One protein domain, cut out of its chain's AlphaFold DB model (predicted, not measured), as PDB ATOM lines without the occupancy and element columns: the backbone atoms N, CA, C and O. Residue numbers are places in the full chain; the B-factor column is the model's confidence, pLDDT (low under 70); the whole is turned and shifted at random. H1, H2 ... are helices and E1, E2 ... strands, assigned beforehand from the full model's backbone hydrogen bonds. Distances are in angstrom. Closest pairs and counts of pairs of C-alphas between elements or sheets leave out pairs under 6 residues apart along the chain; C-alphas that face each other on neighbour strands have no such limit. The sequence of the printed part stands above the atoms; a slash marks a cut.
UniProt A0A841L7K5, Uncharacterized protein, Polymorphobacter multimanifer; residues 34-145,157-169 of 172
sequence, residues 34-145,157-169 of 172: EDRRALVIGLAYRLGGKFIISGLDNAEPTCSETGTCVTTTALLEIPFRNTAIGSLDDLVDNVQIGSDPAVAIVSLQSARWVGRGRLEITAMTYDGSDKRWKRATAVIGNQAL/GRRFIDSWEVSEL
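What this domain is: This is residues 34 to 145 and 157 to 169 of the 172 residues of an uncharacterized protein of Polymorphobacter multimanifer (UniProt A0A841L7K5). One strongly twisted sheet of six strands curls round the helix H1, with H2 on the same side by the short edge strand E2, and H3 and H4 on the other face. Three layers result, with the loop between H3 and H4 reaching one end of the longest axis at Asn 82. The printed part has 125 residues, with four named helices and six named strands, which follow along the chain in the order H1 E1 H2 E2 H3 H4 E3 E4 E5 E6. The sheet runs E2 E1 E3 E4 E5 E6 and is mixed, as is the class, helices and strands. The whole is compact, with a radius of gyration of the C-alphas of 14.6 A, yet elongated, spanning 49 by 32 by 21 A.

How they stand to each other: E3, residues 100 to 113, E4, residues 119 to 127, and E5, residues 132 to 142, form a meander, each strand the antiparallel neighbour of the one before; N 107 and O 124 are 2.8 A apart, N 121 and O 138 2.7 A. E6, residues 159 to 168, is antiparallel to E5, with N 162 and O 139 at 2.7 A. E1, residues 50 to 54, is parallel to E3, with N 106 and O 52 at 2.7 A. E2, residues 69 to 71, is parallel to E1, with N 53 and O 70 at 2.8 A. The sheet curls round H1, residues 34 to 47; Ala 38 and Phe 160 of E6 have C-alphas 5.8 A apart. H1, with residues 36 to 41 alone, touches H2, residues 59 to 66, the same way at a steep tilt of 67 degrees; the closest C-alphas, of Arg 37 and Thr 62, are 6.1 A apart. E1, H2 and E2 form a strand-helix-strand unit, two parallel neighbour strands with a helix between, its crossover right-handed. H3, residues 72 to 77, and H4, residues 88 to 94, are apart but on the same face; with E2 and E3 they form a split unit, E1 between the strands, also right-handed. H4 is over E3, the closest C-alphas being those of Val 92 and Ala 102, 5.4 A. Every O i to N i+4 pair is within hydrogen-bond range in H1, H2 and H4; H3 has 0 of 2, but 3 of 3 O i to N i+3 pairs.

Where its parts are: H1 begins at C-alpha 34 (161.703, 139.574, 166.464) and is 19.9 A long. E3, 33.9 A, bends by 63 degrees at residue 109. E4 is 23.5 A long, E5 31.4 A, and E6 26.5 A, ending at C-alpha 168 (172.474, 124.384, 143.876).

The domain as a whole: The C-alphas of Asn 82 and Ala 144, the two farthest apart, are 49.5 A apart. Residues 146 to 156 are not printed, and C-alphas 145 and 157 are 11.8 A apart across the cut. Of the links printed whole, that from H3 to H4 is short, the others tight. Confidence is under 70 at residues 76 to 85, 142 to 145, 157 to 164 and 169.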
ATOM      1  N   GLU A  34     161.207 138.586 167.431       84.69
ATOM      2  CA  GLU A  34     161.703 139.574 166.464       84.69
ATOM      3  C   GLU A  34     162.526 138.938 165.334       84.69
ATOM      4  O   GLU A  34     162.308 139.253 164.165       84.69
ATOM      5  N   ASP A  35     163.438 138.021 165.672       85.94
ATOM      6  CA  ASP A  35     164.273 137.294 164.709       85.94
ATOM      7  C   ASP A  35     163.431 136.396 163.814       85.94
ATOM      8  O   ASP A  35     163.599 136.372 162.596       85.94
ATOM      9  N   ARG A  36     162.474 135.697 164.423       89.62
ATOM     10  CA  ARG A  36     161.535 134.831 163.727       89.62
ATOM     11  C   ARG A  36     160.686 135.609 162.729       89.62
ATOM     12  O   ARG A  36     160.550 135.198 161.580       89.62
ATOM     13  N   ARG A  37     160.152 136.760 163.140       87.56
ATOM     14  CA  ARG A  37     159.393 137.645 162.252       87.56
ATOM     15  C   ARG A  37     160.258 138.184 161.114       87.56
ATOM     16  O   ARG A  37     159.815 138.175 159.969       87.56
ATOM     17  N   ALA A  38     161.476 138.636 161.414       85.50
ATOM     18  CA  ALA A  38     162.417 139.120 160.407       85.50
ATOM     19  C   ALA A  38     162.766 138.033 159.380       85.50
ATOM     20  O   ALA A  38     162.773 138.307 158.180       85.50
ATOM     21  N   LEU A  39     162.984 136.798 159.841       88.31
ATOM     22  CA  LEU A  39     163.213 135.641 158.984       88.31
ATOM     23  C   LEU A  39     162.030 135.393 158.048       88.31
ATOM     24  O   LEU A  39     162.222 135.325 156.840       88.31
ATOM     25  N   VAL A  40     160.814 135.282 158.591       90.56
ATOM     26  CA  VAL A  40     159.607 134.971 157.809       90.56
ATOM     27  C   VAL A  40     159.342 136.032 156.739       90.56
ATOM     28  O   VAL A  40     159.118 135.692 155.579       90.56
ATOM     29  N   ILE A  41     159.435 137.317 157.094       87.62
ATOM     30  CA  ILE A  41     159.255 138.420 156.138       87.62
ATOM     31  C   ILE A  41     160.368 138.415 155.084       87.62
ATOM     32  O   ILE A  41     160.102 138.599 153.896       87.62
ATOM     33  N   GLY A  42     161.618 138.198 155.504       85.31
ATOM     34  CA  GLY A  42     162.758 138.129 154.597       85.31
ATOM     35  C   GLY A  42     162.638 136.978 153.596       85.31
ATOM     36  O   GLY A  42     162.893 137.178 152.410       85.31
ATOM     37  N   LEU A  43     162.184 135.807 154.048       88.94
ATOM     38  CA  LEU A  43     161.888 134.660 153.191       88.94
ATOM     39  C   LEU A  43     160.768 134.979 152.201       88.94
ATOM     40  O   LEU A  43     160.962 134.775 151.009       88.94
ATOM     41  N   ALA A  44     159.646 135.547 152.656       88.38
ATOM     42  CA  ALA A  44     158.531 135.914 151.779       88.38
ATOM     43  C   ALA A  44     158.980 136.851 150.647       88.38
ATOM     44  O   ALA A  44     158.659 136.636 149.480       88.38
ATOM     45  N   TYR A  45     159.780 137.868 150.986       86.38
ATOM     46  CA  TYR A  45     160.319 138.813 150.010       86.38
ATOM     47  C   TYR A  45     161.271 138.144 149.010       86.38
ATOM     48  O   TYR A  45     161.242 138.459 147.825       86.38
ATOM     49  N   ARG A  46     162.126 137.223 149.476       84.81
ATOM     50  CA  ARG A  46     163.106 136.528 148.627       84.81
ATOM     51  C   ARG A  46     162.473 135.491 147.711       84.81
ATOM     52  O   ARG A  46     162.915 135.359 146.577       84.81
ATOM     53  N   LEU A  47     161.472 134.775 148.208       87.69
ATOM     54  CA  LEU A  47     160.745 133.753 147.457       87.69
ATOM     55  C   LEU A  47     159.700 134.363 146.515       87.69
ATOM     56  O   LEU A  47     159.246 133.693 145.598       87.69
ATOM     57  N   GLY A  48     159.309 135.622 146.736       88.31
ATOM     58  CA  GLY A  48     158.317 136.308 145.908       88.31
ATOM     59  C   GLY A  48     156.890 135.784 146.097       88.31
ATOM     60  O   GLY A  48     156.036 136.035 145.251       88.31
ATOM     61  N   GLY A  49     156.615 135.066 147.187       90.25
ATOM     62  CA  GLY A  49     155.320 134.433 147.415       90.25
ATOM     63  C   GLY A  49     155.191 133.794 148.792       90.25
ATOM     64  O   GLY A  49     156.058 133.941 149.659       90.25
ATOM     65  N   LYS A  50     154.070 133.095 148.998       94.38
ATOM     66  CA  LYS A  50     153.780 132.400 150.255       94.38
ATOM     67  C   LYS A  50     154.455 131.040 150.283       94.38
ATOM     68  O   LYS A  50     154.638 130.424 149.243       94.38
ATOM     69  N   PHE A  51     154.837 130.551 151.452       95.00
ATOM     70  CA  PHE A  51     155.646 129.334 151.537       95.00
ATOM     71  C   PHE A  51     155.278 128.459 152.730       95.00
ATOM     72  O   PHE A  51     154.755 128.917 153.745       95.00
ATOM     73  N   ILE A  52     155.594 127.179 152.614       94.81
ATOM     74  CA  ILE A  52     155.501 126.223 153.714       94.81
ATOM     75  C   ILE A  52     156.816 126.283 154.486       94.81
ATOM     76  O   ILE A  52     157.876 126.268 153.866       94.81
ATOM     77  N   ILE A  53     156.781 126.343 155.816       94.94
ATOM     78  CA  ILE A  53     157.986 126.356 156.653       94.94
ATOM     79  C   ILE A  53     158.018 125.193 157.647       94.94
ATOM     80  O   ILE A  53     157.019 124.858 158.284       94.94
ATOM     81  N   SER A  54     159.196 124.599 157.808       94.06
ATOM     82  CA  SER A  54     159.511 123.612 158.837       94.06
ATOM     83  C   SER A  54     160.845 123.925 159.517       94.06
ATOM     84  O   SER A  54     161.640 124.738 159.040       94.06
ATOM     85  N   GLY A  55     161.075 123.304 160.677       91.31
ATOM     86  CA  GLY A  55     162.311 123.491 161.445       91.31
ATOM     87  C   GLY A  55     162.391 124.816 162.211       91.31
ATOM     88  O   GLY A  55     163.466 125.177 162.680       91.31
ATOM     89  N   LEU A  56     161.279 125.540 162.366       92.44
ATOM     90  CA  LEU A  56     161.192 126.780 163.141       92.44
ATOM     91  C   LEU A  56     160.235 126.596 164.319       92.44
ATOM     92  O   LEU A  56     159.057 126.304 164.112       92.44
ATOM     93  N   ASP A  57     160.728 126.789 165.539       92.25
ATOM     94  CA  ASP A  57     159.898 126.672 166.733       92.25
ATOM     95  C   ASP A  57     158.986 127.896 166.901       92.25
ATOM     96  O   ASP A  57     159.352 129.030 166.561       92.25
ATOM     97  N   ASN A  58     157.772 127.665 167.408       91.00
ATOM     98  CA  ASN A  58     156.737 128.691 167.581       91.00
ATOM     99  C   ASN A  58     156.494 129.552 166.317       91.00
ATOM    100  O   ASN A  58     156.253 130.760 166.404       91.00
ATOM    101  N   ALA A  59     156.580 128.945 165.128       92.25
ATOM    102  CA  ALA A  59     156.395 129.622 163.841       92.25
ATOM    103  C   ALA A  59     154.945 130.028 163.557       92.25
ATOM    104  O   ALA A  59     154.707 131.027 162.883       92.25
ATOM    105  N   GLU A  60     153.982 129.281 164.085       93.31
ATOM    106  CA  GLU A  60     152.573 129.405 163.723       93.31
ATOM    107  C   GLU A  60     151.950 130.773 164.046       93.31
ATOM    108  O   GLU A  60     151.379 131.369 163.130       93.31
ATOM    109  N   PRO A  61     152.151 131.374 165.240       92.75
ATOM    110  CA  PRO A  61     151.680 132.735 165.501       92.75
ATOM    111  C   PRO A  61     152.271 133.760 164.526       92.75
ATOM    112  O   PRO A  61     151.583 134.678 164.089       92.75
ATOM    113  N   THR A  62     153.542 133.596 164.144       92.94
ATOM    114  CA  THR A  62     154.219 134.499 163.203       92.94
ATOM    115  C   THR A  62     153.698 134.319 161.776       92.94
ATOM    116  O   THR A  62     153.471 135.308 161.080       92.94
ATOM    117  N   CYS A  63     153.476 133.079 161.341       93.44
ATOM    118  CA  CYS A  63     152.865 132.779 160.050       93.44
ATOM    119  C   CYS A  63     151.428 133.315 159.966       93.44
ATOM    120  O   CYS A  63     151.071 133.929 158.964       93.44
ATOM    121  N   SER A  64     150.644 133.172 161.038       91.62
ATOM    122  CA  SER A  64     149.283 133.709 161.133       91.62
ATOM    123  C   SER A  64     149.254 135.244 161.100       91.62
ATOM    124  O   SER A  64     148.493 135.817 160.326       91.62
ATOM    125  N   GLU A  65     150.127 135.921 161.861       91.38
ATOM    126  CA  GLU A  65     150.208 137.393 161.882       91.38
ATOM    127  C   GLU A  65     150.604 137.974 160.515       91.38
ATOM    128  O   GLU A  65     150.106 139.021 160.104       91.38
ATOM    129  N   THR A  66     151.534 137.320 159.817       88.69
ATOM    130  CA  THR A  66     152.082 137.824 158.547       88.69
ATOM    131  C   THR A  66     151.261 137.410 157.330       88.69
ATOM    132  O   THR A  66     151.292 138.110 156.320       88.69
ATOM    133  N   GLY A  67     150.553 136.280 157.394       91.31
ATOM    134  CA  GLY A  67     149.829 135.706 156.259       91.31
ATOM    135  C   GLY A  67     150.736 135.233 155.115       91.31
ATOM    136  O   GLY A  67     150.251 135.024 154.003       91.31
ATOM    137  N   THR A  68     152.046 135.092 155.353       91.00
ATOM    138  CA  THR A  68     153.037 134.747 154.318       91.00
ATOM    139  C   THR A  68     153.471 133.286 154.345       91.00
ATOM    140  O   THR A  68     154.109 132.832 153.400       91.00
ATOM    141  N   CYS A  69     153.179 132.549 155.416       93.62
ATOM    142  CA  CYS A  69     153.578 131.151 155.532       93.62
ATOM    143  C   CYS A  69     152.541 130.284 156.235       93.62
ATOM    144  O   CYS A  69     151.606 130.791 156.849       93.62
ATOM    145  N   VAL A  70     152.745 128.971 156.155       94.06
ATOM    146  CA  VAL A  70     152.105 127.955 157.004       94.06
ATOM    147  C   VAL A  70     153.160 126.983 157.504       94.06
ATOM    148  O   VAL A  70     154.161 126.745 156.827       94.06
ATOM    149  N   THR A  71     152.958 126.422 158.691       92.25
ATOM    150  CA  THR A  71     153.863 125.410 159.243       92.25
ATOM    151  C   THR A  71     153.497 124.030 158.711       92.25
ATOM    152  O   THR A  71     152.329 123.750 158.445       92.25
ATOM    153  N   THR A  72     154.469 123.123 158.596       84.38
ATOM    154  CA  THR A  72     154.171 121.722 158.240       84.38
ATOM    155  C   THR A  72     153.238 121.035 159.235       84.38
ATOM    156  O   THR A  72     152.511 120.131 158.849       84.38
ATOM    157  N   THR A  73     153.227 121.468 160.498       80.62
ATOM    158  CA  THR A  73     152.283 120.970 161.508       80.62
ATOM    159  C   THR A  73     150.857 121.411 161.193       80.62
ATOM    160  O   THR A  73     149.965 120.572 161.179       80.62
ATOM    161  N   ALA A  74     150.652 122.684 160.835       78.56
ATOM    162  CA  ALA A  74     149.341 123.189 160.429       78.56
ATOM    163  C   ALA A  74     148.821 122.490 159.161       78.56
ATOM    164  O   ALA A  74     147.620 122.295 159.014       78.56
ATOM    165  N   LEU A  75     149.712 122.042 158.266       76.31
ATOM    166  CA  LEU A  75     149.317 121.253 157.094       76.31
ATOM    167  C   LEU A  75     148.659 119.917 157.459       76.31
ATOM    168  O   LEU A  75     147.789 119.468 156.723       76.31
ATOM    169  N   LEU A  76     149.035 119.291 158.579       69.88
ATOM    170  CA  LEU A  76     148.428 118.029 159.022       69.88
ATOM    171  C   LEU A  76     146.976 118.205 159.491       69.88
ATOM    172  O   LEU A  76     146.220 117.239 159.512       69.88
ATOM    173  N   GLU A  77     146.591 119.428 159.854       67.50
ATOM    174  CA  GLU A  77     145.246 119.762 160.326       67.50
ATOM    175  C   GLU A  77     144.325 120.252 159.199       67.50
ATOM    176  O   GLU A  77     143.104 120.309 159.366       67.50
ATOM    177  N   ILE A  78     144.883 120.584 158.030       63.22
ATOM    178  CA  ILE A  78     144.101 121.026 156.877       63.22
ATOM    179  C   ILE A  78     143.478 119.796 156.204       63.22
ATOM    180  O   ILE A  78     144.197 118.874 155.813       63.22
ATOM    181  N   PRO A  79     142.148 119.766 155.999       55.47
ATOM    182  CA  PRO A  79     141.519 118.707 155.230       55.47
ATOM    183  C   PRO A  79     141.964 118.830 153.771       55.47
ATOM    184  O   PRO A  79     141.432 119.641 153.007       55.47
ATOM    185  N   PHE A  80     142.956 118.028 153.379       61.31
ATOM    186  CA  PHE A  80     143.348 117.888 151.982       61.31
ATOM    187  C   PHE A  80     142.122 117.439 151.192       61.31
ATOM    188  O   PHE A  80     141.548 116.376 151.437       61.31
ATOM    189  N   ARG A  81     141.679 118.285 150.259       51.72
ATOM    190  CA  ARG A  81     140.547 117.989 149.384       51.72
ATOM    191  C   ARG A  81     140.978 116.918 148.374       51.72
ATOM    192  O   ARG A  81     141.297 117.232 147.240       51.72
ATOM    193  N   ASN A  82     140.946 115.653 148.785       47.59
ATOM    194  CA  ASN A  82     140.916 114.469 147.914       47.59
ATOM    195  C   ASN A  82     142.154 114.134 147.059       47.59
ATOM    196  O   ASN A  82     142.031 113.345 146.122       47.59
ATOM    197  N   THR A  83     143.349 114.612 147.392       53.78
ATOM    198  CA  THR A  83     144.586 114.173 146.726       53.78
ATOM    199  C   THR A  83     145.556 113.615 147.756       53.78
ATOM    200  O   THR A  83     145.970 114.307 148.683       53.78
ATOM    201  N   ALA A  84     145.902 112.333 147.615       59.72
ATOM    202  CA  ALA A  84     147.056 111.780 148.306       59.72
ATOM    203  C   ALA A  84     148.274 112.588 147.845       59.72
ATOM    204  O   ALA A  84     148.625 112.537 146.669       59.72
ATOM    205  N   ILE A  85     148.875 113.367 148.745       64.94
ATOM    206  CA  ILE A  85     150.125 114.070 148.459       64.94
ATOM    207  C   ILE A  85     151.194 112.993 148.285       64.94
ATOM    208  O   ILE A  85     151.689 112.430 149.262       64.94
ATOM    209  N   GLY A  86     151.473 112.645 147.031       71.75
ATOM    210  CA  GLY A  86     152.458 111.631 146.664       71.75
ATOM    211  C   GLY A  86     153.852 112.216 146.456       71.75
ATOM    212  O   GLY A  86     154.833 111.474 146.465       71.75
ATOM    213  N   SER A  87     153.950 113.537 146.281       83.38
ATOM    214  CA  SER A  87     155.197 114.236 145.982       83.38
ATOM    215  C   SER A  87     155.256 115.643 146.594       83.38
ATOM    216  O   SER A  87     154.250 116.209 147.021       83.38
ATOM    217  N   LEU A  88     156.464 116.217 146.638       84.25
ATOM    218  CA  LEU A  88     156.677 117.609 147.053       84.25
ATOM    219  C   LEU A  88     156.071 118.605 146.056       84.25
ATOM    220  O   LEU A  88     155.605 119.659 146.479       84.25
ATOM    221  N   ASP A  89     156.043 118.253 144.768       86.50
ATOM    222  CA  ASP A  89     155.372 119.039 143.727       86.50
ATOM    223  C   ASP A  89     153.884 119.173 144.036       86.50
ATOM    224  O   ASP A  89     153.373 120.284 144.145       86.50
ATOM    225  N   ASP A  90     153.218 118.041 144.291       84.94
ATOM    226  CA  ASP A  90     151.799 118.034 144.646       84.94
ATOM    227  C   ASP A  90     151.544 118.870 145.900       84.94
ATOM    228  O   ASP A  90     150.522 119.547 145.997       84.94
ATOM    229  N   LEU A  91     152.465 118.849 146.868       86.56
ATOM    230  CA  LEU A  91     152.320 119.648 148.076       86.56
ATOM    231  C   LEU A  91     152.340 121.151 147.770       86.56
ATOM    232  O   LEU A  91     151.471 121.875 148.251       86.56
ATOM    233  N   VAL A  92     153.310 121.627 146.986       87.69
ATOM    234  CA  VAL A  92     153.410 123.052 146.632       87.69
ATOM    235  C   VAL A  92     152.214 123.487 145.784       87.69
ATOM    236  O   VAL A  92     151.611 124.517 146.076       87.69
ATOM    237  N   ASP A  93     151.810 122.664 144.816       86.31
ATOM    238  CA  ASP A  93     150.729 122.986 143.879       86.31
ATOM    239  C   ASP A  93     149.336 122.989 144.539       86.31
ATOM    240  O   ASP A  93     148.432 123.694 144.082       86.31
ATOM    241  N   ASN A  94     149.135 122.220 145.617       85.44
ATOM    242  CA  ASN A  94     147.821 122.068 146.257       85.44
ATOM    243  C   ASN A  94     147.661 122.837 147.578       85.44
ATOM    244  O   ASN A  94     146.529 123.046 148.025       85.44
ATOM    245  N   VAL A  95     148.748 123.266 148.226       88.50
ATOM    246  CA  VAL A  95     148.653 124.030 149.476       88.50
ATOM    247  C   VAL A  95     148.306 125.486 149.181       88.50
ATOM    248  O   VAL A  95     149.075 126.223 148.568       88.50
ATOM    249  N   GLN A  96     147.157 125.921 149.701       88.38
ATOM    250  CA  GLN A  96     146.746 127.322 149.693       88.38
ATOM    251  C   GLN A  96     146.987 127.965 151.056       88.38
ATOM    252  O   GLN A  96     146.622 127.423 152.099       88.38
ATOM    253  N   ILE A  97     147.571 129.159 151.037       88.75
ATOM    254  CA  ILE A  97     147.812 129.981 152.219       88.75
ATOM    255  C   ILE A  97     146.947 131.231 152.058       88.75
ATOM    256  O   ILE A  97     147.307 132.182 151.364       88.75
ATOM    257  N   GLY A  98     145.753 131.225 152.653       86.75
ATOM    258  CA  GLY A  98     144.709 132.192 152.302       86.75
ATOM    259  C   GLY A  98     144.175 131.917 150.893       86.75
ATOM    260  O   GLY A  98     143.693 130.821 150.637       86.75
ATOM    261  N   SER A  99     144.257 132.897 149.989       86.44
ATOM    262  CA  SER A  99     143.836 132.770 148.583       86.44
ATOM    263  C   SER A  99     144.955 132.398 147.610       86.44
ATOM    264  O   SER A  99     144.671 132.158 146.440       86.44
ATOM    265  N   ASP A 100     146.211 132.393 148.063       88.81
ATOM    266  CA  ASP A 100     147.370 132.258 147.177       88.81
ATOM    267  C   ASP A 100     148.036 130.892 147.382       88.81
ATOM    268  O   ASP A 100     148.096 130.414 148.524       88.81
ATOM    269  N   PRO A 101     148.543 130.259 146.312       89.88
ATOM    270  CA  PRO A 101     149.272 129.005 146.427       89.88
ATOM    271  C   PRO A 101     150.614 129.211 147.138       89.88
ATOM    272  O   PRO A 101     151.197 130.302 147.119       89.88
ATOM    273  N   ALA A 102     151.119 128.148 147.755       92.06
ATOM    274  CA  ALA A 102     152.511 128.106 148.166       92.06
ATOM    275  C   ALA A 102     153.419 128.107 146.923       92.06
ATOM    276  O   ALA A 102     153.127 127.455 145.928       92.06
ATOM    277  N   VAL A 103     154.535 128.833 146.981       93.25
ATOM    278  CA  VAL A 103     155.545 128.873 145.908       93.25
ATOM    279  C   VAL A 103     156.780 128.040 146.246       93.25
ATOM    280  O   VAL A 103     157.586 127.735 145.373       93.25
ATOM    281  N   ALA A 104     156.955 127.691 147.523       94.19
ATOM    282  CA  ALA A 104     158.129 126.976 147.999       94.19
ATOM    283  C   ALA A 104     157.884 126.250 149.329       94.19
ATOM    284  O   ALA A 104     156.988 126.605 150.105       94.19
ATOM    285  N   ILE A 105     158.757 125.285 149.623       94.06
ATOM    286  CA  ILE A 105     158.901 124.657 150.944       94.06
ATOM    287  C   ILE A 105     160.255 125.060 151.513       94.06
ATOM    288  O   ILE A 105     161.282 124.879 150.870       94.06
ATOM    289  N   VAL A 106     160.279 125.576 152.735       93.69
ATOM    290  CA  VAL A 106     161.487 125.997 153.440       93.69
ATOM    291  C   VAL A 106     161.673 125.123 154.671       93.69
ATOM    292  O   VAL A 106     160.851 125.134 155.579       93.69
ATOM    293  N   SER A 107     162.781 124.399 154.727       94.00
ATOM    294  CA  SER A 107     163.185 123.605 155.881       94.00
ATOM    295  C   SER A 107     164.425 124.221 156.510       94.00
ATOM    296  O   SER A 107     165.514 124.181 155.931       94.00
ATOM    297  N   LEU A 108     164.270 124.825 157.688       92.81
ATOM    298  CA  LEU A 108     165.404 125.388 158.407       92.81
ATOM    299  C   LEU A 108     166.241 124.268 159.029       92.81
ATOM    300  O   LEU A 108     165.721 123.403 159.728       92.81
ATOM    301  N   GLN A 109     167.544 124.295 158.768       91.06
ATOM    302  CA  GLN A 109     168.472 123.235 159.158       91.06
ATOM    303  C   GLN A 109     169.271 123.607 160.401       91.06
ATOM    304  O   GLN A 109     169.482 122.784 161.287       91.06
ATOM    305  N   SER A 110     169.759 124.845 160.456       90.06
ATOM    306  CA  SER A 110     170.609 125.306 161.547       90.06
ATOM    307  C   SER A 110     170.544 126.818 161.696       90.06
ATOM    308  O   SER A 110     170.253 127.545 160.743       90.06
ATOM    309  N   ALA A 111     170.855 127.289 162.901       89.00
ATOM    310  CA  ALA A 111     171.151 128.684 163.157       89.00
ATOM    311  C   ALA A 111     172.361 128.797 164.083       89.00
ATOM    312  O   ALA A 111     172.498 128.032 165.039       89.00
ATOM    313  N   ARG A 112     173.238 129.762 163.813       88.75
ATOM    314  CA  ARG A 112     174.400 130.060 164.651       88.75
ATOM    315  C   ARG A 112     174.661 131.555 164.726       88.75
ATOM    316  O   ARG A 112     174.493 132.286 163.754       88.75
ATOM    317  N   TRP A 113     175.119 132.021 165.880       85.25
ATOM    318  CA  TRP A 113     175.530 133.414 166.043       85.25
ATOM    319  C   TRP A 113     176.909 133.640 165.409       85.25
ATOM    320  O   TRP A 113     177.868 132.954 165.749       85.25
ATOM    321  N   VAL A 114     177.025 134.633 164.522       87.50
ATOM    322  CA  VAL A 114     178.259 134.974 163.779       87.50
ATOM    323  C   VAL A 114     178.844 136.334 164.195       87.50
ATOM    324  O   VAL A 114     179.374 137.107 163.389       87.50
ATOM    325  N   GLY A 115     178.761 136.631 165.496       78.00
ATOM    326  CA  GLY A 115     179.293 137.846 166.125       78.00
ATOM    327  C   GLY A 115     178.425 139.099 165.922       78.00
ATOM    328  O   GLY A 115     177.619 139.176 164.997       78.00
ATOM    329  N   ARG A 116     178.586 140.095 166.811       77.81
ATOM    330  CA  ARG A 116     177.882 141.404 166.792       77.81
ATOM    331  C   ARG A 116     176.348 141.323 166.661       77.81
ATOM    332  O   ARG A 116     175.736 142.182 166.035       77.81
ATOM    333  N   GLY A 117     175.723 140.299 167.247       77.25
ATOM    334  CA  GLY A 117     174.266 140.125 167.187       77.25
ATOM    335  C   GLY A 117     173.741 139.702 165.813       77.25
ATOM    336  O   GLY A 117     172.578 139.949 165.515       77.25
ATOM    337  N   ARG A 118     174.587 139.087 164.977       83.44
ATOM    338  CA  ARG A 118     174.180 138.486 163.706       83.44
ATOM    339  C   ARG A 118     173.922 136.996 163.868       83.44
ATOM    340  O   ARG A 118     174.731 136.297 164.481       83.44
ATOM    341  N   LEU A 119     172.836 136.525 163.286       84.75
ATOM    342  CA  LEU A 119     172.389 135.145 163.281       84.75
ATOM    343  C   LEU A 119     172.471 134.609 161.852       84.75
ATOM    344  O   LEU A 119     171.728 135.039 160.981       84.75
ATOM    345  N   GLU A 120     173.378 133.680 161.605       88.88
ATOM    346  CA  GLU A 120     173.431 132.945 160.348       88.88
ATOM    347  C   GLU A 120     172.475 131.755 160.420       88.88
ATOM    348  O   GLU A 120     172.489 131.010 161.397       88.88
ATOM    349  N   ILE A 121     171.651 131.584 159.396       89.81
ATOM    350  CA  ILE A 121     170.639 130.542 159.273       89.81
ATOM    351  C   ILE A 121     170.906 129.788 157.984       89.81
ATOM    352  O   ILE A 121     171.048 130.393 156.924       89.81
ATOM    353  N   THR A 122     170.936 128.464 158.066       90.75
ATOM    354  CA  THR A 122     170.954 127.603 156.883       90.75
ATOM    355  C   THR A 122     169.571 127.013 156.677       90.75
ATOM    356  O   THR A 122     168.985 126.445 157.599       90.75
ATOM    357  N   ALA A 123     169.062 127.128 155.458       90.75
ATOM    358  CA  ALA A 123     167.785 126.590 155.037       90.75
ATOM    359  C   ALA A 123     167.951 125.729 153.782       90.75
ATOM    360  O   ALA A 123     168.826 125.954 152.947       90.75
ATOM    361  N   MET A 124     167.079 124.742 153.656       92.62
ATOM    362  CA  MET A 124     166.842 124.005 152.426       92.62
ATOM    363  C   MET A 124     165.528 124.515 151.853       92.62
ATOM    364  O   MET A 124     164.524 124.554 152.562       92.62
ATOM    365  N   THR A 125     165.528 124.919 150.593       91.25
ATOM    366  CA  THR A 125     164.356 125.471 149.922       91.25
ATOM    367  C   THR A 125     164.017 124.607 148.724       91.25
ATOM    368  O   THR A 125     164.842 124.464 147.826       91.25
ATOM    369  N   TYR A 126     162.822 124.032 148.709       91.38
ATOM    370  CA  TYR A 126     162.240 123.442 147.515       91.38
ATOM    371  C   TYR A 126     161.532 124.544 146.741       91.38
ATOM    372  O   TYR A 126     160.574 125.126 147.249       91.38
ATOM    373  N   ASP A 127     162.040 124.856 145.557       89.12
ATOM    374  CA  ASP A 127     161.472 125.873 144.679       89.12
ATOM    375  C   ASP A 127     160.414 125.240 143.769       89.12
ATOM    376  O   ASP A 127     160.733 124.317 143.017       89.12
ATOM    377  N   GLY A 128     159.167 125.713 143.848       88.06
ATOM    378  CA  GLY A 128     158.059 125.174 143.062       88.06
ATOM    379  C   GLY A 128     158.211 125.389 141.557       88.06
ATOM    380  O   GLY A 128     157.761 124.545 140.783       88.06
ATOM    381  N   SER A 129     158.881 126.464 141.115       88.06
ATOM    382  CA  SER A 129     159.071 126.710 139.676       88.06
ATOM    383  C   SER A 129     160.078 125.745 139.063       88.06
ATOM    384  O   SER A 129     159.873 125.234 137.962       88.06
ATOM    385  N   ASP A 130     161.158 125.487 139.797       88.19
ATOM    386  CA  ASP A 130     162.312 124.742 139.296       88.19
ATOM    387  C   ASP A 130     162.300 123.275 139.739       88.19
ATOM    388  O   ASP A 130     163.128 122.488 139.276       88.19
ATOM    389  N   LYS A 131     161.377 122.912 140.642       88.44
ATOM    390  CA  LYS A 131     161.169 121.564 141.193       88.44
ATOM    391  C   LYS A 131     162.445 120.957 141.771       88.44
ATOM    392  O   LYS A 131     162.787 119.795 141.547       88.44
ATOM    393  N   ARG A 132     163.218 121.791 142.471       88.94
ATOM    394  CA  ARG A 132     164.556 121.449 142.969       88.94
ATOM    395  C   ARG A 132     164.789 121.981 144.369       88.94
ATOM    396  O   ARG A 132     164.385 123.092 144.713       88.94
ATOM    397  N   TRP A 133     165.527 121.194 145.148       88.94
ATOM    398  CA  TRP A 133     166.084 121.638 146.416       88.94
ATOM    399  C   TRP A 133     167.314 122.512 146.183       88.94
ATOM    400  O   TRP A 133     168.259 122.131 145.492       88.94
ATOM    401  N   LYS A 134     167.313 123.672 146.824       89.12
ATOM    402  CA  LYS A 134     168.419 124.618 146.878       89.12
ATOM    403  C   LYS A 134     168.829 124.774 148.337       89.12
ATOM    404  O   LYS A 134     167.973 124.847 149.220       89.12
ATOM    405  N   ARG A 135     170.132 124.821 148.615       87.69
ATOM    406  CA  ARG A 135     170.614 125.210 149.942       87.69
ATOM    407  C   ARG A 135     170.791 126.715 149.953       87.69
ATOM    408  O   ARG A 135     171.402 127.258 149.039       87.69
ATOM    409  N   ALA A 136     170.297 127.368 150.994       84.69
ATOM    410  CA  ALA A 136     170.501 128.784 151.191       84.69
ATOM    411  C   ALA A 136     171.058 129.092 152.576       84.69
ATOM    412  O   ALA A 136     170.623 128.518 153.576       84.69
ATOM    413  N   THR A 137     171.987 130.039 152.631       85.25
ATOM    414  CA  THR A 137     172.493 130.590 153.886       85.25
ATOM    415  C   THR A 137     172.143 132.068 153.963       85.25
ATOM    416  O   THR A 137     172.451 132.852 153.066       85.25
ATOM    417  N   ALA A 138     171.475 132.434 155.051       82.94
ATOM    418  CA  ALA A 138     170.972 133.764 155.336       82.94
ATOM    419  C   ALA A 138     171.657 134.324 156.578       82.94
ATOM    420  O   ALA A 138     171.797 133.604 157.560       82.94
ATOM    421  N   VAL A 139     172.019 135.603 156.599       84.44
ATOM    422  CA  VAL A 139     172.489 136.253 157.834       84.44
ATOM    423  C   VAL A 139     171.479 137.300 158.268       84.44
ATOM    424  O   VAL A 139     171.277 138.275 157.562       84.44
ATOM    425  N   ILE A 140     170.855 137.116 159.429       81.50
ATOM    426  CA  ILE A 140     169.992 138.105 160.073       81.50
ATOM    427  C   ILE A 140     170.844 138.980 160.989       81.50
ATOM    428  O   ILE A 140     171.420 138.478 161.949       81.50
ATOM    429  N   GLY A 141     170.922 140.281 160.732       76.25
ATOM    430  CA  GLY A 141     171.714 141.209 161.544       76.25
ATOM    431  C   GLY A 141     170.979 142.487 161.926       76.25
ATOM    432  O   GLY A 141     169.871 142.767 161.468       76.25
ATOM    433  N   ASN A 142     171.617 143.280 162.794       63.28
ATOM    434  CA  ASN A 142     171.195 144.646 163.094       63.28
ATOM    435  C   ASN A 142     171.586 145.555 161.916       63.28
ATOM    436  O   ASN A 142     172.767 145.854 161.729       63.28
ATOM    437  N   GLN A 143     170.601 146.023 161.143       53.50
ATOM    438  CA  GLN A 143     170.803 146.867 159.960       53.50
ATOM    439  C   GLN A 143     171.209 148.317 160.287       53.50
ATOM    440  O   GLN A 143     170.525 149.269 159.918       53.50
ATOM    441  N   ALA A 144     172.359 148.534 160.923       45.25
ATOM    442  CA  ALA A 144     172.973 149.863 160.886       45.25
ATOM    443  C   ALA A 144     173.597 150.184 159.505       45.25
ATOM    444  O   ALA A 144     173.946 151.334 159.262       45.25
ATOM    445  N   LEU A 145     173.755 149.200 158.601       41.66
ATOM    446  CA  LEU A 145     174.596 149.332 157.396       41.66
ATOM    447  C   LEU A 145     173.953 148.924 156.054       41.66
ATOM    448  O   LEU A 145     174.552 149.171 155.012       41.66
ATOM    449  N   GLY A 157     165.778 149.930 164.209       47.03
ATOM    450  CA  GLY A 157     165.592 148.731 165.041       47.03
ATOM    451  C   GLY A 157     165.109 147.464 164.322       47.03
ATOM    452  O   GLY A 157     164.847 146.467 164.987       47.03
ATOM    453  N   ARG A 158     164.990 147.453 162.986       49.62
ATOM    454  CA  ARG A 158     164.603 146.238 162.247       49.62
ATOM    455  C   ARG A 158     165.816 145.358 161.925       49.62
ATOM    456  O   ARG A 158     166.817 145.839 161.399       49.62
ATOM    457  N   ARG A 159     165.709 144.065 162.250       56.72
ATOM    458  CA  ARG A 159     166.635 143.014 161.805       56.72
ATOM    459  C   ARG A 159     166.259 142.560 160.398       56.72
ATOM    460  O   ARG A 159     165.073 142.518 160.075       56.72
ATOM    461  N   PHE A 160     167.240 142.235 159.565       60.31
ATOM    462  CA  PHE A 160     167.006 141.853 158.170       60.31
ATOM    463  C   PHE A 160     168.029 140.829 157.699       60.31
ATOM    464  O   PHE A 160     169.092 140.699 158.302       60.31
ATOM    465  N   ILE A 161     167.705 140.144 156.603       61.16
ATOM    466  CA  ILE A 161     168.611 139.229 155.909       61.16
ATOM    467  C   ILE A 161     169.668 140.047 155.144       61.16
ATOM    468  O   ILE A 161     169.441 140.471 154.011       61.16
ATOM    469  N   ASP A 162     170.809 140.285 155.784       57.59
ATOM    470  CA  ASP A 162     171.948 141.058 155.277       57.59
ATOM    471  C   ASP A 162     172.596 140.408 154.043       57.59
ATOM    472  O   ASP A 162     173.091 141.100 153.156       57.59
ATOM    473  N   SER A 163     172.571 139.077 153.959       64.25
ATOM    474  CA  SER A 163     173.076 138.313 152.817       64.25
ATOM    475  C   SER A 163     172.274 137.031 152.629       64.25
ATOM    476  O   SER A 163     171.800 136.451 153.607       64.25
ATOM    477  N   TRP A 164     172.125 136.601 151.376       68.25
ATOM    478  CA  TRP A 164     171.477 135.350 150.991       68.25
ATOM    479  C   TRP A 164     172.299 134.705 149.879       68.25
ATOM    480  O   TRP A 164     172.364 135.244 148.774       68.25
ATOM    481  N   GLU A 165     172.946 133.589 150.186       72.62
ATOM    482  CA  GLU A 165     173.735 132.820 149.226       72.62
ATOM    483  C   GLU A 165     173.024 131.505 148.940       72.62
ATOM    484  O   GLU A 165     172.629 130.808 149.874       72.62
ATOM    485  N   VAL A 166     172.837 131.190 147.656       72.06
ATOM    486  CA  VAL A 166     172.185 129.959 147.208       72.06
ATOM    487  C   VAL A 166     173.218 129.077 146.539       72.06
ATOM    488  O   VAL A 166     173.881 129.495 145.595       72.06
ATOM    489  N   SER A 167     173.319 127.841 147.006       72.94
ATOM    490  CA  SER A 167     174.065 126.788 146.333       72.94
ATOM    491  C   SER A 167     173.079 125.772 145.777       72.94
ATOM    492  O   SER A 167     172.239 125.232 146.509       72.94
ATOM    493  N   GLU A 168     173.181 125.507 144.478       71.31
ATOM    494  CA  GLU A 168     172.474 124.384 143.876       71.31
ATOM    495  C   GLU A 168     173.041 123.082 144.434       71.31
ATOM    496  O   GLU A 168     174.257 122.906 144.552       71.31
ATOM    497  N   LEU A 169     172.147 122.176 144.815       63.72
ATOM    498  CA  LEU A 169     172.556 120.833 145.182       63.72
ATOM    499  C   LEU A 169     172.804 120.041 143.896       63.72
ATOM    500  O   LEU A 169     172.055 120.215 142.930       63.72
TER     501      LEU A 169